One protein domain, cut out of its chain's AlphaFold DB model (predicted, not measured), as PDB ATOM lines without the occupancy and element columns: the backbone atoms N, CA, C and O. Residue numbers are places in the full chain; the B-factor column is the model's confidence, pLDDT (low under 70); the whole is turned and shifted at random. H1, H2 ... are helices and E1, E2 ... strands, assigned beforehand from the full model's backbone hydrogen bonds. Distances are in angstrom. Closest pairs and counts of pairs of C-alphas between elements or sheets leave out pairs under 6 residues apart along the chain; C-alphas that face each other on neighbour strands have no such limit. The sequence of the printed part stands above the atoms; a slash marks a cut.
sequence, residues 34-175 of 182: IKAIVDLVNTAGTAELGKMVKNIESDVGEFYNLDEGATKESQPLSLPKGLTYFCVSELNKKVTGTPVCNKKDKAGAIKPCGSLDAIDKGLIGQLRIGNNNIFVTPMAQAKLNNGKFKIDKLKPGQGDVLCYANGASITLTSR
ATOM      1  N   ILE A  34     199.069 234.307 249.461       97.50
ATOM      2  CA  ILE A  34     199.262 232.915 249.018       97.50
ATOM      3  C   ILE A  34     198.464 232.642 247.741       97.50
ATOM      4  O   ILE A  34     199.009 232.099 246.779       97.50
ATOM      5  N   LYS A  35     197.189 233.045 247.706       96.25
ATOM      6  CA  LYS A  35     196.338 232.871 246.523       96.25
ATOM      7  C   LYS A  35     196.936 233.569 245.299       96.25
ATOM      8  O   LYS A  35     197.036 232.949 244.246       96.25
ATOM      9  N   ALA A  36     197.369 234.821 245.450       96.06
ATOM     10  CA  ALA A  36     197.961 235.596 244.368       96.06
ATOM     11  C   ALA A  36     199.228 234.927 243.810       96.06
ATOM     12  O   ALA A  36     199.379 234.840 242.595       96.06
ATOM     13  N   ILE A  37     200.103 234.395 244.673       94.00
ATOM     14  CA  ILE A  37     201.308 233.667 244.244       94.00
ATOM     15  C   ILE A  37     200.936 232.402 243.462       94.00
ATOM     16  O   ILE A  37     201.498 232.157 242.396       94.00
ATOM     17  N   VAL A  38     199.978 231.612 243.957       89.75
ATOM     18  CA  VAL A  38     199.521 230.391 243.270       89.75
ATOM     19  C   VAL A  38     198.927 230.721 241.897       89.75
ATOM     20  O   VAL A  38     199.260 230.069 240.907       89.75
ATOM     21  N   ASP A  39     198.099 231.762 241.811       87.44
ATOM     22  CA  ASP A  39     197.508 232.216 240.550       87.44
ATOM     23  C   ASP A  39     198.587 232.727 239.571       87.44
ATOM     24  O   ASP A  39     198.513 232.461 238.366       87.44
ATOM     25  N   LEU A  40     199.642 233.378 240.077       88.25
ATOM     26  CA  LEU A  40     200.773 233.847 239.272       88.25
ATOM     27  C   LEU A  40     201.595 232.686 238.694       88.25
ATOM     28  O   LEU A  40     201.925 232.703 237.511       88.25
ATOM     29  N   VAL A  41     201.884 231.656 239.497       86.06
ATOM     30  CA  VAL A  41     202.609 230.452 239.049       86.06
ATOM     31  C   VAL A  41     201.823 229.716 237.966       86.06
ATOM     32  O   VAL A  41     202.388 229.334 236.941       86.06
ATOM     33  N   ASN A  42     200.508 229.581 238.149       82.75
ATOM     34  CA  ASN A  42     199.641 228.986 237.135       82.75
ATOM     35  C   ASN A  42     199.665 229.808 235.837       82.75
ATOM     36  O   ASN A  42     199.804 229.245 234.751       82.75
ATOM     37  N   THR A  43     199.598 231.138 235.946       84.44
ATOM     38  CA  THR A  43     199.657 232.051 234.794       84.44
ATOM     39  C   THR A  43     201.009 231.986 234.079       84.44
ATOM     40  O   THR A  43     201.048 231.969 232.851       84.44
ATOM     41  N   ALA A  44     202.124 231.868 234.800       85.75
ATOM     42  CA  ALA A  44     203.444 231.718 234.190       85.75
ATOM     43  C   ALA A  44     203.529 230.449 233.324       85.75
ATOM     44  O   ALA A  44     203.917 230.532 232.159       85.75
ATOM     45  N   GLY A  45     203.050 229.308 233.836       82.81
ATOM     46  CA  GLY A  45     202.973 228.068 233.053       82.81
ATOM     47  C   GLY A  45     202.106 228.218 231.797       82.81
ATOM     48  O   GLY A  45     202.436 227.675 230.741       82.81
ATOM     49  N   THR A  46     201.039 229.024 231.872       81.62
ATOM     50  CA  THR A  46     200.204 229.329 230.701       81.62
ATOM     51  C   THR A  46     200.929 230.121 229.620       81.62
ATOM     52  O   THR A  46     200.798 229.818 228.432       81.62
ATOM     53  N   ALA A  47     201.709 231.117 230.032       86.94
ATOM     54  CA  ALA A  47     202.452 231.978 229.132       86.94
ATOM     55  C   ALA A  47     203.609 231.222 228.466       86.94
ATOM     56  O   ALA A  47     203.822 231.370 227.263       86.94
ATOM     57  N   GLU A  48     204.313 230.370 229.218       87.94
ATOM     58  CA  GLU A  48     205.373 229.513 228.677       87.94
ATOM     59  C   GLU A  48     204.831 228.537 227.629       87.94
ATOM     60  O   GLU A  48     205.403 228.428 226.544       87.94
ATOM     61  N   LEU A  49     203.689 227.891 227.902       86.50
ATOM     62  CA  LEU A  49     203.047 227.014 226.922       86.50
ATOM     63  C   LEU A  49     202.628 227.787 225.664       86.50
ATOM     64  O   LEU A  49     202.880 227.331 224.552       86.50
ATOM     65  N   GLY A  50     202.026 228.967 225.826       88.19
ATOM     66  CA  GLY A  50     201.645 229.811 224.692       88.19
ATOM     67  C   GLY A  50     202.845 230.230 223.843       88.19
ATOM     68  O   GLY A  50     202.781 230.180 222.615       88.19
ATOM     69  N   LYS A  51     203.969 230.577 224.481       90.44
ATOM     70  CA  LYS A  51     205.226 230.884 223.787       90.44
ATOM     71  C   LYS A  51     205.762 229.666 223.036       90.44
ATOM     72  O   LYS A  51     206.173 229.803 221.890       90.44
ATOM     73  N   MET A  52     205.718 228.483 223.645       89.50
ATOM     74  CA  MET A  52     206.129 227.237 222.997       89.50
ATOM     75  C   MET A  52     205.279 226.935 221.760       89.50
ATOM     76  O   MET A  52     205.835 226.678 220.698       89.50
ATOM     77  N   VAL A  53     203.949 227.003 221.871       89.25
ATOM     78  CA  VAL A  53     203.047 226.773 220.731       89.25
ATOM     79  C   VAL A  53     203.315 227.784 219.618       89.25
ATOM     80  O   VAL A  53     203.413 227.385 218.464       89.25
ATOM     81  N   LYS A  54     203.509 229.063 219.956       90.56
ATOM     82  CA  LYS A  54     203.832 230.108 218.975       90.56
ATOM     83  C   LYS A  54     205.175 229.866 218.279       90.56
ATOM     84  O   LYS A  54     205.290 230.105 217.082       90.56
ATOM     85  N   ASN A  55     206.181 229.381 219.005       90.12
ATOM     86  CA  ASN A  55     207.463 229.008 218.409       90.12
ATOM     87  C   ASN A  55     207.298 227.824 217.447       90.12
ATOM     88  O   ASN A  55     207.809 227.878 216.338       90.12
ATOM     89  N   ILE A  56     206.527 226.800 217.832       89.00
ATOM     90  CA  ILE A  56     206.209 225.665 216.953       89.00
ATOM     91  C   ILE A  56     205.442 226.135 215.712       89.00
ATOM     92  O   ILE A  56     205.719 225.680 214.611       89.00
ATOM     93  N   GLU A  57     204.480 227.041 215.869       88.88
ATOM     94  CA  GLU A  57     203.728 227.618 214.753       88.88
ATOM     95  C   GLU A  57     204.639 228.397 213.797       88.88
ATOM     96  O   GLU A  57     204.517 228.244 212.583       88.88
ATOM     97  N   SER A  58     205.585 229.173 214.339       89.94
ATOM     98  CA  SER A  58     206.599 229.887 213.558       89.94
ATOM     99  C   SER A  58     207.497 228.919 212.787       89.94
ATOM    100  O   SER A  58     207.631 229.060 211.575       89.94
ATOM    101  N   ASP A  59     208.034 227.898 213.464       86.44
ATOM    102  CA  ASP A  59     208.838 226.833 212.856       86.44
ATOM    103  C   ASP A  59     208.060 226.168 211.708       86.44
ATOM    104  O   ASP A  59     208.535 226.075 210.580       86.44
ATOM    105  N   VAL A  60     206.818 225.747 211.960       84.81
ATOM    106  CA  VAL A  60     205.961 225.118 210.943       84.81
ATOM    107  C   VAL A  60     205.696 226.064 209.770       84.81
ATOM    108  O   VAL A  60     205.659 225.612 208.627       84.81
ATOM    109  N   GLY A  61     205.529 227.362 210.030       85.25
ATOM    110  CA  GLY A  61     205.360 228.389 209.005       85.25
ATOM    111  C   GLY A  61     206.560 228.512 208.064       85.25
ATOM    112  O   GLY A  61     206.360 228.690 206.864       85.25
ATOM    113  N   GLU A  62     207.783 228.355 208.577       84.31
ATOM    114  CA  GLU A  62     209.009 228.368 207.769       84.31
ATOM    115  C   GLU A  62     209.114 227.135 206.860       84.31
ATOM    116  O   GLU A  62     209.426 227.275 205.677       84.31
ATOM    117  N   PHE A  63     208.802 225.932 207.366       78.06
ATOM    118  CA  PHE A  63     208.876 224.692 206.567       78.06
ATOM    119  C   PHE A  63     207.730 224.529 205.589       78.06
ATOM    120  O   PHE A  63     207.869 223.820 204.602       78.06
ATOM    121  N   TYR A  64     206.599 225.184 205.830       72.94
ATOM    122  CA  TYR A  64     205.454 225.068 204.940       72.94
ATOM    123  C   TYR A  64     205.741 225.562 203.515       72.94
ATOM    124  O   TYR A  64     205.108 225.097 202.574       72.94
ATOM    125  N   ASN A  65     206.690 226.486 203.355       75.88
ATOM    126  CA  ASN A  65     207.076 227.017 202.045       75.88
ATOM    127  C   ASN A  65     208.167 226.185 201.351       75.88
ATOM    128  O   ASN A  65     208.527 226.488 200.218       75.88
ATOM    129  N   LEU A  66     208.718 225.178 202.031       72.00
ATOM    130  CA  LEU A  66     209.756 224.293 201.518       72.00
ATOM    131  C   LEU A  66     209.086 222.966 201.173       72.00
ATOM    132  O   LEU A  66     208.895 222.186 202.087       72.00
ATOM    133  N   ASP A  67     208.689 222.776 199.912       70.62
ATOM    134  CA  ASP A  67     208.199 221.555 199.237       70.62
ATOM    135  C   ASP A  67     207.370 220.495 200.018       70.62
ATOM    136  O   ASP A  67     207.531 220.194 201.203       70.62
ATOM    137  N   GLU A  68     206.442 219.839 199.320       70.25
ATOM    138  CA  GLU A  68     205.579 218.827 199.937       70.25
ATOM    139  C   GLU A  68     206.377 217.676 200.577       70.25
ATOM    140  O   GLU A  68     207.253 217.064 199.969       70.25
ATOM    141  N   GLY A  69     206.045 217.355 201.833       67.38
ATOM    142  CA  GLY A  69     206.672 216.251 202.564       67.38
ATOM    143  C   GLY A  69     207.988 216.608 203.254       67.38
ATOM    144  O   GLY A  69     208.566 215.737 203.915       67.38
ATOM    145  N   ALA A  70     208.430 217.870 203.188       74.62
ATOM    146  CA  ALA A  70     209.565 218.328 203.971       74.62
ATOM    147  C   ALA A  70     209.337 218.028 205.457       74.62
ATOM    148  O   ALA A  70     208.368 218.455 206.094       74.62
ATOM    149  N   THR A  71     210.248 217.228 205.995       76.88
ATOM    150  CA  THR A  71     210.277 216.871 207.402       76.88
ATOM    151  C   THR A  71     211.485 217.556 208.002       76.88
ATOM    152  O   THR A  71     212.608 217.341 207.547       76.88
ATOM    153  N   LYS A  72     211.262 218.371 209.030       79.50
ATOM    154  CA  LYS A  72     212.356 218.917 209.826       79.50
ATOM    155  C   LYS A  72     212.262 218.395 211.244       79.50
ATOM    156  O   LYS A  72     211.199 218.410 211.868       79.50
ATOM    157  N   GLU A  73     213.401 217.947 211.750       80.25
ATOM    158  CA  GLU A  73     213.571 217.759 213.180       80.25
ATOM    159  C   GLU A  73     213.787 219.133 213.817       80.25
ATOM    160  O   GLU A  73     214.783 219.808 213.550       80.25
ATOM    161  N   SER A  74     212.813 219.581 214.610       78.00
ATOM    162  CA  SER A  74     212.961 220.802 215.402       78.00
ATOM    163  C   SER A  74     213.848 220.532 216.623       78.00
ATOM    164  O   SER A  74     214.128 219.382 216.991       78.00
ATOM    165  N   GLN A  75     214.297 221.617 217.250       81.69
ATOM    166  CA  GLN A  75     215.057 221.588 218.490       81.69
ATOM    167  C   GLN A  75     214.333 220.761 219.570       81.69
ATOM    168  O   GLN A  75     213.102 220.642 219.552       81.69
ATOM    169  N   PRO A  76     215.082 220.167 220.518       86.19
ATOM    170  CA  PRO A  76     214.488 219.405 221.606       86.19
ATOM    171  C   PRO A  76     213.452 220.247 222.350       86.19
ATOM    172  O   PRO A  76     213.722 221.371 222.781       86.19
ATOM    173  N   LEU A  77     212.255 219.688 222.502       87.31
ATOM    174  CA  LEU A  77     211.130 220.399 223.082       87.31
ATOM    175  C   LEU A  77     211.350 220.643 224.571       87.31
ATOM    176  O   LEU A  77     211.435 219.692 225.346       87.31
ATOM    177  N   SER A  78     211.377 221.905 224.988       88.94
ATOM    178  CA  SER A  78     211.389 222.259 226.407       88.94
ATOM    179  C   SER A  78     209.957 222.465 226.895       88.94
ATOM    180  O   SER A  78     209.352 223.503 226.632       88.94
ATOM    181  N   LEU A  79     209.395 221.456 227.571       88.75
ATOM    182  CA  LEU A  79     208.060 221.576 228.155       88.75
ATOM    183  C   LEU A  79     208.111 222.347 229.484       88.75
ATOM    184  O   LEU A  79     208.987 222.057 230.310       88.75
ATOM    185  N   PRO A  80     207.151 223.265 229.725       86.19
ATOM    186  CA  PRO A  80     206.955 223.915 231.017       86.19
ATOM    187  C   PRO A  80     206.892 222.920 232.178       86.19
ATOM    188  O   PRO A  80     206.477 221.765 232.023       86.19
ATOM    189  N   LYS A  81     207.271 223.380 233.375       84.81
ATOM    190  CA  LYS A  81     207.254 222.535 234.576       84.81
ATOM    191  C   LYS A  81     205.860 221.961 234.811       84.81
ATOM    192  O   LYS A  81     204.872 222.687 234.823       84.81
ATOM    193  N   GLY A  82     205.823 220.653 235.047       84.12
ATOM    194  CA  GLY A  82     204.594 219.925 235.329       84.12
ATOM    195  C   GLY A  82     203.960 219.257 234.110       84.12
ATOM    196  O   GLY A  82     203.168 218.340 234.298       84.12
ATOM    197  N   LEU A  83     204.383 219.601 232.886       88.06
ATOM    198  CA  LEU A  83     203.994 218.889 231.670       88.06
ATOM    199  C   LEU A  83     204.971 217.747 231.352       88.06
ATOM    200  O   LEU A  83     206.194 217.908 231.388       88.06
ATOM    201  N   THR A  84     204.421 216.582 231.028       89.94
ATOM    202  CA  THR A  84     205.166 215.362 230.691       89.94
ATOM    203  C   THR A  84     205.177 215.085 229.198       89.94
ATOM    204  O   THR A  84     206.234 214.727 228.671       89.94
ATOM    205  N   TYR A  85     204.036 215.257 228.524       90.81
ATOM    206  CA  TYR A  85     203.921 215.011 227.090       90.81
ATOM    207  C   TYR A  85     203.241 216.156 226.347       90.81
ATOM    208  O   TYR A  85     202.322 216.804 226.851       90.81
ATOM    209  N   PHE A  86     203.670 216.339 225.106       91.50
ATOM    210  CA  PHE A  86     203.028 217.176 224.102       91.50
ATOM    211  C   PHE A  86     202.551 216.288 222.965       91.50
ATOM    212  O   PHE A  86     203.363 215.647 222.308       91.50
ATOM    213  N   CYS A  87     201.248 216.203 222.754       91.25
ATOM    214  CA  CYS A  87     200.642 215.340 221.756       91.25
ATOM    215  C   CYS A  87     200.079 216.162 220.604       91.25
ATOM    216  O   CYS A  87     199.395 217.161 220.813       91.25
ATOM    217  N   VAL A  88     200.343 215.698 219.389       91.00
ATOM    218  CA  VAL A  88     199.823 216.271 218.150       91.00
ATOM    219  C   VAL A  88     198.887 215.259 217.502       91.00
ATOM    220  O   VAL A  88     199.231 214.079 217.419       91.00
ATOM    221  N   SER A  89     197.726 215.705 217.031       90.38
ATOM    222  CA  SER A  89     196.805 214.905 216.217       90.38
ATOM    223  C   SER A  89     196.524 215.575 214.877       90.38
ATOM    224  O   SER A  89     196.910 216.717 214.637       90.38
ATOM    225  N   GLU A  90     195.833 214.872 213.986       87.12
ATOM    226  CA  GLU A  90     195.351 215.477 212.748       87.12
ATOM    227  C   GLU A  90     194.089 216.315 212.987       87.12
ATOM    228  O   GLU A  90     193.164 215.912 213.697       87.12
ATOM    229  N   LEU A  91     194.052 217.499 212.377       83.94
ATOM    230  CA  LEU A  91     192.950 218.440 212.517       83.94
ATOM    231  C   LEU A  91     191.743 218.021 211.667       83.94
ATOM    232  O   LEU A  91     191.910 217.645 210.504       83.94
ATOM    233  N   ASN A  92     190.534 218.126 212.231       79.50
ATOM    234  CA  ASN A  92     189.253 217.701 211.640       79.50
ATOM    235  C   ASN A  92     189.107 216.191 211.382       79.50
ATOM    236  O   ASN A  92     188.083 215.759 210.851       79.50
ATOM    237  N   LYS A  93     190.084 215.364 211.772       81.19
ATOM    238  CA  LYS A  93     189.955 213.912 211.674       81.19
ATOM    239  C   LYS A  93     189.209 213.392 212.897       81.19
ATOM    240  O   LYS A  93     189.761 213.307 213.992       81.19
ATOM    241  N   LYS A  94     187.935 213.034 212.718       73.56
ATOM    242  CA  LYS A  94     187.194 212.302 213.750       73.56
ATOM    243  C   LYS A  94     187.801 210.912 213.874       73.56
ATOM    244  O   LYS A  94     187.754 210.130 212.929       73.56
ATOM    245  N   VAL A  95     188.359 210.603 215.038       75.19
ATOM    246  CA  VAL A  95     188.864 209.259 215.315       75.19
ATOM    247  C   VAL A  95     187.670 208.326 215.517       75.19
ATOM    248  O   VAL A  95     187.035 208.317 216.573       75.19
ATOM    249  N   THR A  96     187.332 207.557 214.484       72.12
ATOM    250  CA  THR A  96     186.329 206.490 214.556       72.12
ATOM    251  C   THR A  96     187.002 205.216 215.063       72.12
ATOM    252  O   THR A  96     187.563 204.458 214.279       72.12
ATOM    253  N   GLY A  97     186.992 204.996 216.380       79.31
ATOM    254  CA  GLY A  97     187.560 203.798 217.012       79.31
ATOM    255  C   GLY A  97     188.587 204.108 218.101       79.31
ATOM    256  O   GLY A  97     188.573 205.189 218.692       79.31
ATOM    257  N   THR A  98     189.455 203.136 218.395       76.94
ATOM    258  CA  THR A  98     190.564 203.295 219.346       76.94
ATOM    259  C   THR A  98     191.705 204.049 218.653       76.94
ATOM    260  O   THR A  98     192.277 203.497 217.713       76.94
ATOM    261  N   PRO A  99     192.048 205.282 219.072       77.75
ATOM    262  CA  PRO A  99     193.112 206.046 218.430       77.75
ATOM    263  C   PRO A  99     194.444 205.312 218.556       77.75
ATOM    264  O   PRO A  99     194.826 204.912 219.661       77.75
ATOM    265  N   VAL A 100     195.181 205.184 217.453       82.62
ATOM    266  CA  VAL A 100     196.556 204.678 217.510       82.62
ATOM    267  C   VAL A 100     197.451 205.805 218.014       82.62
ATOM    268  O   VAL A 100     197.740 206.759 217.288       82.62
ATOM    269  N   CYS A 101     197.868 205.703 219.275       86.75
ATOM    270  CA  CYS A 101     198.811 206.633 219.883       86.75
ATOM    271  C   CYS A 101     200.228 206.078 219.828       86.75
ATOM    272  O   CYS A 101     200.499 204.967 220.297       86.75
ATOM    273  N   ASN A 102     201.137 206.912 219.340       91.81
ATOM    274  CA  ASN A 102     202.572 206.698 219.393       91.81
ATOM    275  C   ASN A 102     203.216 207.728 220.321       91.81
ATOM    276  O   ASN A 102     202.777 208.873 220.396       91.81
ATOM    277  N   LYS A 103     204.268 207.332 221.034       91.88
ATOM    278  CA  LYS A 103     205.086 208.217 221.858       91.88
ATOM    279  C   LYS A 103     206.536 208.181 221.398       91.88
ATOM    280  O   LYS A 103     207.092 207.100 221.212       91.88
ATOM    281  N   LYS A 104     207.144 209.353 221.250       92.25
ATOM    282  CA  LYS A 104     208.572 209.519 220.981       92.25
ATOM    283  C   LYS A 104     209.286 209.819 222.296       92.25
ATOM    284  O   LYS A 104     208.934 210.774 222.997       92.25
ATOM    285  N   ASP A 105     210.241 208.969 222.659       90.69
ATOM    286  CA  ASP A 105     211.074 209.180 223.843       90.69
ATOM    287  C   ASP A 105     212.260 210.121 223.556       90.69
ATOM    288  O   ASP A 105     212.498 210.535 222.421       90.69
ATOM    289  N   LYS A 106     213.005 210.496 224.606       89.25
ATOM    290  CA  LYS A 106     214.191 211.367 224.493       89.25
ATOM    291  C   LYS A 106     215.298 210.775 223.612       89.25
ATOM    292  O   LYS A 106     216.110 211.530 223.097       89.25
ATOM    293  N   ALA A 107     215.336 209.451 223.459       88.75
ATOM    294  CA  ALA A 107     216.287 208.765 222.588       88.75
ATOM    295  C   ALA A 107     215.829 208.756 221.118       88.75
ATOM    296  O   ALA A 107     216.536 208.245 220.256       88.75
ATOM    297  N   GLY A 108     214.648 209.312 220.832       87.06
ATOM    298  CA  GLY A 108     214.058 209.372 219.501       87.06
ATOM    299  C   GLY A 108     213.299 208.110 219.098       87.06
ATOM    300  O   GLY A 108     212.741 208.077 218.003       87.06
ATOM    301  N   ALA A 109     213.216 207.093 219.962       90.25
ATOM    302  CA  ALA A 109     212.499 205.869 219.645       90.25
ATOM    303  C   ALA A 109     210.986 206.103 219.723       90.25
ATOM    304  O   ALA A 109     210.458 206.603 220.723       90.25
ATOM    305  N   ILE A 110     210.284 205.703 218.663       90.50
ATOM    306  CA  ILE A 110     208.825 205.733 218.599       90.50
ATOM    307  C   ILE A 110     208.301 204.404 219.140       90.50
ATOM    308  O   ILE A 110     208.635 203.334 218.637       90.50
ATOM    309  N   LYS A 111     207.488 204.470 220.193       91.62
ATOM    310  CA  LYS A 111     206.850 203.314 220.830       91.62
ATOM    311  C   LYS A 111     205.339 203.520 220.858       91.62
ATOM    312  O   LYS A 111     204.901 204.656 221.034       91.62
ATOM    313  N   PRO A 112     204.521 202.466 220.761       89.44
ATOM    314  CA  PRO A 112     203.091 202.603 220.997       89.44
ATOM    315  C   PRO A 112     202.839 203.084 222.435       89.44
ATOM    316  O   PRO A 112     203.513 202.670 223.385       89.44
ATOM    317  N   CYS A 113     201.867 203.976 222.608       82.50
ATOM    318  CA  CYS A 113     201.476 204.497 223.919       82.50
ATOM    319  C   CYS A 113     200.781 203.446 224.799       82.50
ATOM    320  O   CYS A 113     200.663 203.651 226.005       82.50
ATOM    321  N   GLY A 114     200.309 202.344 224.205       82.62
ATOM    322  CA  GLY A 114     199.277 201.503 224.805       82.62
ATOM    323  C   GLY A 114     197.913 202.184 224.674       82.62
ATOM    324  O   GLY A 114     197.602 202.733 223.618       82.62
ATOM    325  N   SER A 115     197.112 202.182 225.745       78.00
ATOM    326  CA  SER A 115     195.878 202.980 225.797       78.00
ATOM    327  C   SER A 115     196.197 204.459 226.033       78.00
ATOM    328  O   SER A 115     197.055 204.780 226.854       78.00
ATOM    329  N   LEU A 116     195.466 205.374 225.385       77.12
ATOM    330  CA  LEU A 116     195.549 206.809 225.696       77.12
ATOM    331  C   LEU A 116     195.211 207.105 227.162       77.12
ATOM    332  O   LEU A 116     195.771 208.040 227.729       77.12
ATOM    333  N   ASP A 117     194.370 206.280 227.792       75.06
ATOM    334  CA  ASP A 117     194.046 206.393 229.218       75.06
ATOM    335  C   ASP A 117     195.267 206.203 230.122       75.06
ATOM    336  O   ASP A 117     195.281 206.694 231.250       75.06
ATOM    337  N   ALA A 118     196.291 205.493 229.635       79.00
ATOM    338  CA  ALA A 118     197.549 205.320 230.352       79.00
ATOM    339  C   ALA A 118     198.415 206.589 230.319       79.00
ATOM    340  O   ALA A 118     199.284 206.750 231.174       79.00
ATOM    341  N   ILE A 119     198.191 207.483 229.346       79.69
ATOM    342  CA  ILE A 119     198.837 208.800 229.299       79.69
ATOM    343  C   ILE A 119     198.020 209.794 230.119       79.69
ATOM    344  O   ILE A 119     198.546 210.399 231.049       79.69
ATOM    345  N   ASP A 120     196.751 209.981 229.757       82.88
ATOM    346  CA  ASP A 120     195.826 210.864 230.459       82.88
ATOM    347  C   ASP A 120     194.382 210.518 230.067       82.88
ATOM    348  O   ASP A 120     194.013 210.563 228.890       82.88
ATOM    349  N   LYS A 121     193.539 210.216 231.060       80.50
ATOM    350  CA  LYS A 121     192.114 209.897 230.858       80.50
ATOM    351  C   LYS A 121     191.340 211.036 230.178       80.50
ATOM    352  O   LYS A 121     190.358 210.791 229.484       80.50
ATOM    353  N   GLY A 122     191.763 212.287 230.366       78.31
ATOM    354  CA  GLY A 122     191.132 213.456 229.754       78.31
ATOM    355  C   GLY A 122     191.401 213.587 228.252       78.31
ATOM    356  O   GLY A 122     190.610 214.212 227.541       78.31
ATOM    357  N   LEU A 123     192.478 212.972 227.749       80.50
ATOM    358  CA  LEU A 123     192.935 213.150 226.370       80.50
ATOM    359  C   LEU A 123     191.941 212.565 225.357       80.50
ATOM    360  O   LEU A 123     191.649 213.192 224.338       80.50
ATOM    361  N   ILE A 124     191.358 211.400 225.666       81.19
ATOM    362  CA  ILE A 124     190.351 210.745 224.813       81.19
ATOM    363  C   ILE A 124     189.124 211.640 224.626       81.19
ATOM    364  O   ILE A 124     188.587 211.741 223.520       81.19
ATOM    365  N   GLY A 125     188.694 212.312 225.698       79.50
ATOM    366  CA  GLY A 125     187.566 213.237 225.653       79.50
ATOM    367  C   GLY A 125     187.808 214.382 224.672       79.50
ATOM    368  O   GLY A 125     186.934 214.688 223.866       79.50
ATOM    369  N   GLN A 126     189.009 214.969 224.680       78.00
ATOM    370  CA  GLN A 126     189.323 216.084 223.783       78.00
ATOM    371  C   GLN A 126     189.518 215.660 222.326       78.00
ATOM    372  O   GLN A 126     189.040 216.353 221.427       78.00
ATOM    373  N   LEU A 127     190.147 214.509 222.080       80.50
ATOM    374  CA  LEU A 127     190.337 213.988 220.722       80.50
ATOM    375  C   LEU A 127     189.009 213.709 220.008       80.50
ATOM    376  O   LEU A 127     188.911 213.884 218.797       80.50
ATOM    377  N   ARG A 128     187.960 213.329 220.749       77.62
ATOM    378  CA  ARG A 128     186.617 213.116 220.186       77.62
ATOM    379  C   ARG A 128     185.905 214.407 219.783       77.62
ATOM    380  O   ARG A 128     185.054 214.364 218.901       77.62
ATOM    381  N   ILE A 129     186.240 215.537 220.409       74.88
ATOM    382  CA  ILE A 129     185.637 216.842 220.097       74.88
ATOM    383  C   ILE A 129     186.224 217.404 218.788       74.88
ATOM    384  O   ILE A 129     185.537 218.128 218.077       74.88
ATOM    385  N   GLY A 130     187.459 217.029 218.429       64.81
ATOM    386  CA  GLY A 130     188.018 217.188 217.078       64.81
ATOM    387  C   GLY A 130     188.403 218.610 216.646       64.81
ATOM    388  O   GLY A 130     188.909 218.782 215.539       64.81
ATOM    389  N   ASN A 131     188.204 219.622 217.494       76.50
ATOM    390  CA  ASN A 131     188.483 221.019 217.130       76.50
ATOM    391  C   ASN A 131     189.942 221.446 217.353       76.50
ATOM    392  O   ASN A 131     190.366 222.469 216.816       76.50
ATOM    393  N   ASN A 132     190.709 220.665 218.116       85.38
ATOM    394  CA  ASN A 132     192.100 220.957 218.452       85.38
ATOM    395  C   ASN A 132     193.001 219.854 217.914       85.38
ATOM    396  O   ASN A 132     192.594 218.697 217.846       85.38
ATOM    397  N   ASN A 133     194.235 220.213 217.586       87.38
ATOM    398  CA  ASN A 133     195.260 219.268 217.158       87.38
ATOM    399  C   ASN A 133     196.466 219.211 218.094       87.38
ATOM    400  O   ASN A 133     197.370 218.414 217.863       87.38
ATOM    401  N   ILE A 134     196.497 220.055 219.124       88.94
ATOM    402  CA  ILE A 134     197.586 220.130 220.090       88.94
ATOM    403  C   ILE A 134     197.036 219.868 221.479       88.94
ATOM    404  O   ILE A 134     196.113 220.536 221.949       88.94
ATOM    405  N   PHE A 135     197.661 218.922 222.161       88.31
ATOM    406  CA  PHE A 135     197.309 218.520 223.509       88.31
ATOM    407  C   PHE A 135     198.561 218.455 224.368       88.31
ATOM    408  O   PHE A 135     199.647 218.131 223.898       88.31
ATOM    409  N   VAL A 136     198.408 218.743 225.653       89.12
ATOM    410  CA  VAL A 136     199.479 218.602 226.638       89.12
ATOM    411  C   VAL A 136     198.969 217.824 227.833       89.12
ATOM    412  O   VAL A 136     197.802 217.951 228.208       89.12
ATOM    413  N   THR A 137     199.841 217.012 228.422       85.81
ATOM    414  CA  THR A 137     199.517 216.198 229.596       85.81
ATOM    415  C   THR A 137     200.516 216.462 230.724       85.81
ATOM    416  O   THR A 137     201.683 216.750 230.438       85.81
ATOM    417  N   PRO A 138     200.084 216.411 232.000       81.38
ATOM    418  CA  PRO A 138     198.734 216.104 232.471       81.38
ATOM    419  C   PRO A 138     197.756 217.279 232.303       81.38
ATOM    420  O   PRO A 138     198.061 218.439 232.592       81.38
ATOM    421  N   MET A 139     196.529 216.968 231.891       69.75
ATOM    422  CA  MET A 139     195.497 217.957 231.579       69.75
ATOM    423  C   MET A 139     195.018 218.762 232.791       69.75
ATOM    424  O   MET A 139     194.590 219.904 232.641       69.75
ATOM    425  N   ALA A 140     195.109 218.198 233.998       64.19
ATOM    426  CA  ALA A 140     194.705 218.873 235.233       64.19
ATOM    427  C   ALA A 140     195.486 220.177 235.479       64.19
ATOM    428  O   ALA A 140     194.947 221.131 236.043       64.19
ATOM    429  N   GLN A 141     196.740 220.226 235.027       64.75
ATOM    430  CA  GLN A 141     197.573 221.428 235.076       64.75
ATOM    431  C   GLN A 141     197.331 222.322 233.857       64.75
ATOM    432  O   GLN A 141     197.411 223.546 233.940       64.75
ATOM    433  N   ALA A 142     196.919 221.721 232.742       60.41
ATOM    434  CA  ALA A 142     196.544 222.407 231.521       60.41
ATOM    435  C   ALA A 142     195.052 222.800 231.473       60.41
ATOM    436  O   ALA A 142     194.404 222.640 230.437       60.41
ATOM    437  N   LYS A 143     194.529 223.475 232.520       59.09
ATOM    438  CA  LYS A 143     193.293 224.310 232.405       59.09
ATOM    439  C   LYS A 143     193.348 225.305 231.223       59.09
ATOM    440  O   LYS A 143     192.355 225.900 230.823       59.09
ATOM    441  N   LEU A 144     194.548 225.460 230.686       53.78
ATOM    442  CA  LEU A 144     194.991 226.102 229.464       53.78
ATOM    443  C   LEU A 144     194.314 225.692 228.157       53.78
ATOM    444  O   LEU A 144     194.193 226.527 227.263       53.78
ATOM    445  N   ASN A 145     193.873 224.441 228.028       53.44
ATOM    446  CA  ASN A 145     193.490 223.865 226.739       53.44
ATOM    447  C   ASN A 145     191.979 223.898 226.457       53.44
ATOM    448  O   ASN A 145     191.423 222.952 225.898       53.44
ATOM    449  N   ASN A 146     191.304 225.014 226.757       57.97
ATOM    450  CA  ASN A 146     189.942 225.290 226.263       57.97
ATOM    451  C   ASN A 146     189.932 225.593 224.744       57.97
ATOM    452  O   ASN A 146     189.313 226.554 224.301       57.97
ATOM    453  N   GLY A 147     190.676 224.825 223.945       59.28
ATOM    454  CA  GLY A 147     190.755 224.975 222.492       59.28
ATOM    455  C   GLY A 147     191.398 226.258 221.985       59.28
ATOM    456  O   GLY A 147     191.060 226.730 220.908       59.28
ATOM    457  N   LYS A 148     192.330 226.833 222.753       67.62
ATOM    458  CA  LYS A 148     193.048 228.040 222.326       67.62
ATOM    459  C   LYS A 148     194.181 227.768 221.341       67.62
ATOM    460  O   LYS A 148     194.549 228.670 220.600       67.62
ATOM    461  N   PHE A 149     194.748 226.565 221.349       79.38
ATOM    462  CA  PHE A 149     195.931 226.254 220.555       79.38
ATOM    463  C   PHE A 149     195.565 225.334 219.398       79.38
ATOM    464  O   PHE A 149     195.157 224.189 219.595       79.38
ATOM    465  N   LYS A 150     195.712 225.873 218.190       85.69
ATOM    466  CA  LYS A 150     195.397 225.215 216.931       85.69
ATOM    467  C   LYS A 150     196.473 225.579 215.918       85.69
ATOM    468  O   LYS A 150     196.748 226.758 215.741       85.69
ATOM    469  N   ILE A 151     197.057 224.584 215.254       85.94
ATOM    470  CA  ILE A 151     197.983 224.812 214.133       85.94
ATOM    471  C   ILE A 151     197.436 224.083 212.908       85.94
ATOM    472  O   ILE A 151     197.605 222.875 212.778       85.94
ATOM    473  N   ASP A 152     196.778 224.804 212.002       85.19
ATOM    474  CA  ASP A 152     196.047 224.216 210.863       85.19
ATOM    475  C   ASP A 152     196.916 223.367 209.924       85.19
ATOM    476  O   ASP A 152     196.439 222.420 209.297       85.19
ATOM    477  N   LYS A 153     198.207 223.691 209.850       82.75
ATOM    478  CA  LYS A 153     199.159 223.126 208.885       82.75
ATOM    479  C   LYS A 153     199.945 221.922 209.415       82.75
ATOM    480  O   LYS A 153     200.875 221.464 208.752       82.75
ATOM    481  N   LEU A 154     199.589 221.417 210.597       83.38
ATOM    482  CA  LEU A 154     200.337 220.373 211.291       83.38
ATOM    483  C   LEU A 154     199.671 218.999 211.165       83.38
ATOM    484  O   LEU A 154     198.484 218.857 211.464       83.38
ATOM    485  N   LYS A 155     200.456 217.980 210.799       85.56
ATOM    486  CA  LYS A 155     200.072 216.564 210.907       85.56
ATOM    487  C   LYS A 155     201.108 215.784 211.731       85.56
ATOM    488  O   LYS A 155     202.295 216.123 211.683       85.56
ATOM    489  N   PRO A 156     200.693 214.763 212.502       85.88
ATOM    490  CA  PRO A 156     201.641 213.879 213.168       85.88
ATOM    491  C   PRO A 156     202.455 213.102 212.123       85.88
ATOM    492  O   PRO A 156     201.914 212.678 211.105       85.88
ATOM    493  N   GLY A 157     203.750 212.895 212.381       81.38
ATOM    494  CA  GLY A 157     204.614 212.132 211.472       81.38
ATOM    495  C   GLY A 157     204.239 210.646 211.370       81.38
ATOM    496  O   GLY A 157     204.512 210.013 210.356       81.38
ATOM    497  N   GLN A 158     203.595 210.081 212.402       83.50
ATOM    498  CA  GLN A 158     203.172 208.679 212.418       83.50
ATOM    499  C   GLN A 158     201.980 208.431 213.361       83.50
ATOM    500  O   GLN A 158     202.048 208.744 214.551       83.50
ATOM    501  N   GLY A 159     200.935 207.766 212.858       83.31
ATOM    502  CA  GLY A 159     199.724 207.418 213.619       83.31
ATOM    503  C   GLY A 159     198.680 208.540 213.671       83.31
ATOM    504  O   GLY A 159     198.834 209.571 213.021       83.31
ATOM    505  N   ASP A 160     197.604 208.332 214.438       86.44
ATOM    506  CA  ASP A 160     196.545 209.344 214.612       86.44
ATOM    507  C   ASP A 160     196.946 210.422 215.622       86.44
ATOM    508  O   ASP A 160     196.562 211.587 215.496       86.44
ATOM    509  N   VAL A 161     197.709 210.013 216.638       89.44
ATOM    510  CA  VAL A 161     198.212 210.875 217.704       89.44
ATOM    511  C   VAL A 161     199.670 210.529 217.966       89.44
ATOM    512  O   VAL A 161     200.006 209.368 218.212       89.44
ATOM    513  N   LEU A 162     200.532 211.542 217.959       91.94
ATOM    514  CA  LEU A 162     201.945 211.403 218.291       91.94
ATOM    515  C   LEU A 162     202.289 212.293 219.483       91.94
ATOM    516  O   LEU A 162     202.180 213.515 219.410       91.94
ATOM    517  N   CYS A 163     202.694 211.665 220.581       92.88
ATOM    518  CA  CYS A 163     203.084 212.307 221.825       92.88
ATOM    519  C   CYS A 163     204.606 212.382 221.960       92.88
ATOM    520  O   CYS A 163     205.314 211.391 221.814       92.88
ATOM    521  N   TYR A 164     205.118 213.548 222.311       93.31
ATOM    522  CA  TYR A 164     206.531 213.820 222.519       93.31
ATOM    523  C   TYR A 164     206.785 213.995 224.009       93.31
ATOM    524  O   TYR A 164     206.122 214.804 224.660       93.31
ATOM    525  N   ALA A 165     207.722 213.225 224.562       92.94
ATOM    526  CA  ALA A 165     208.170 213.426 225.936       92.94
ATOM    527  C   ALA A 165     208.952 214.744 226.071       92.94
ATOM    528  O   ALA A 165     209.579 215.198 225.114       92.94
ATOM    529  N   ASN A 166     208.974 215.334 227.270       92.31
ATOM    530  CA  ASN A 166     209.807 216.512 227.542       92.31
ATOM    531  C   ASN A 166     211.274 216.251 227.146       92.31
ATOM    532  O   ASN A 166     211.865 215.274 227.609       92.31
ATOM    533  N   GLY A 167     211.858 217.111 226.314       89.62
ATOM    534  CA  GLY A 167     213.215 216.995 225.778       89.62
ATOM    535  C   GLY A 167     213.361 216.122 224.528       89.62
ATOM    536  O   GLY A 167     214.473 215.997 224.028       89.62
ATOM    537  N   ALA A 168     212.288 215.511 224.018       91.25
ATOM    538  CA  ALA A 168     212.331 214.793 222.743       91.25
ATOM    539  C   ALA A 168     212.381 215.773 221.555       91.25
ATOM    540  O   ALA A 168     211.815 216.868 221.620       91.25
ATOM    541  N   SER A 169     213.031 215.374 220.458       87.69
ATOM    542  CA  SER A 169     212.997 216.130 219.201       87.69
ATOM    543  C   SER A 169     211.632 215.980 218.535       87.69
ATOM    544  O   SER A 169     211.142 214.861 218.335       87.69
ATOM    545  N   ILE A 170     211.004 217.103 218.186       86.06
ATOM    546  CA  ILE A 170     209.725 217.079 217.477       86.06
ATOM    547  C   ILE A 170     209.998 216.881 215.990       86.06
ATOM    548  O   ILE A 170     210.757 217.635 215.384       86.06
ATOM    549  N   THR A 171     209.348 215.883 215.401       82.81
ATOM    550  CA  THR A 171     209.368 215.658 213.956       82.81
ATOM    551  C   THR A 171     208.026 216.110 213.402       82.81
ATOM    552  O   THR A 171     207.014 215.430 213.568       82.81
ATOM    553  N   LEU A 172     208.001 217.296 212.803       75.00
ATOM    554  CA  LEU A 172     206.786 217.858 212.223       75.00
ATOM    555  C   LEU A 172     206.838 217.682 210.713       75.00
ATOM    556  O   LEU A 172     207.847 217.984 210.078       75.00
ATOM    557  N   THR A 173     205.739 217.193 210.152       78.19
ATOM    558  CA  THR A 173     205.566 217.075 208.707       78.19
ATOM    559  C   THR A 173     204.510 218.087 208.281       78.19
ATOM    560  O   THR A 173     203.454 218.188 208.913       78.19
ATOM    561  N   SER A 174     204.784 218.851 207.226       75.50
ATOM    562  CA  SER A 174     203.825 219.820 206.693       75.50
ATOM    563  C   SER A 174     202.604 219.115 206.080       75.50
ATOM    564  O   SER A 174     202.691 218.026 205.497       75.50
ATOM    565  N   ARG A 175     201.422 219.724 206.240       69.25
ATOM    566  CA  ARG A 175     200.190 219.331 205.542       69.25
ATOM    567  C   ARG A 175     199.982 220.255 204.342       69.25
ATOM    568  O   ARG A 175     199.214 221.208 204.430       69.25
TER     569      ARG A 175
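This is residues 34 to 175 of the 182 residues of an uncharacterized protein of Nanoarchaeota archaeon (UniProt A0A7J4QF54). A long straight helix, H1, sticks out at residues 34 to 41 from a compact head and packs with its other end, residues 56 to 63, on a small sheet, E1 E8 E6. That small sheet stands between this end of H1 and a larger, strongly twisted sheet of five strands, which has the short helix H2 over its E2 and E5 side. The printed part has 142 residues, with named elements in the order H1 E1 E2 E3 E4 H2 E5 E6 E7 E8, and is mixed, helices and strands. The larger sheet runs E4 E3 E7 E2 E5 and is mixed; E1 E8 E6 is antiparallel. The whole is compact, with a radius of gyration of the C-alphas of 14.8 A, and only just elongated, spanning 51 by 34 by 30 A.

H1 covers residues 34 to 63, 44.3 A from C-alpha 34 at (199.262, 232.915, 249.018) to C-alpha 63 at (208.876, 224.692, 206.567). E1, residues 71 to 76, is 15.0 A long. E2 is residues 85 to 89, E3 101 to 104 and E4 110 to 112. H2, residues 121 to 129, is 14.4 A long. E5 is residues 134 to 137, E6 154 to 156 and E7 161 to 165. E8, residues 169 to 174, is 15.9 A long and ends at C-alpha 174, (203.825, 219.820, 206.693).

H1 is on the sheet E1 E8 E6 at a height of 7.1 A, over E8 and slantwise to the strands at 50 degrees on the local plane; these two layers come closest at the C-alphas of Phe 63 and Ser 174, 7.0 A. E1 and E8 are antiparallel, with N 74 and O 170 at 2.9 A; E8 and E6 are antiparallel with no N and O within hydrogen-bond range. The closest C-alphas of E6 and E2, Pro 156 and Ser 89, are 5.8 A apart. In the larger sheet E7 is antiparallel to E2, N 164 to O 86 2.7 A, and parallel to E3, N 104 to O 163 2.8 A. E3 and E4 form a hairpin, N 103 to O 111 2.7 A. E2 and E5 are antiparallel, N 87 to O 135 2.8 A. H2 is on this sheet at a height of 9.7 A and along E2, at 21 degrees on the local plane; its closest C-alphas to E5 are Leu 123 and Phe 135, 7.5 A. H1 and H2 are apart. In H1 every O i to N i+4 pair is within hydrogen-bond range; in H2 3 of 5 are.

The C-alphas of Ile 34 and Asp 67 are the two farthest apart, 51.8 A. The printed part has no cut. The links E2 to E3 and E5 to E6 are long. Mean pLDDT of the printed part is 82.6; residues 69, 130, 139 to 148 and 175 are under 70.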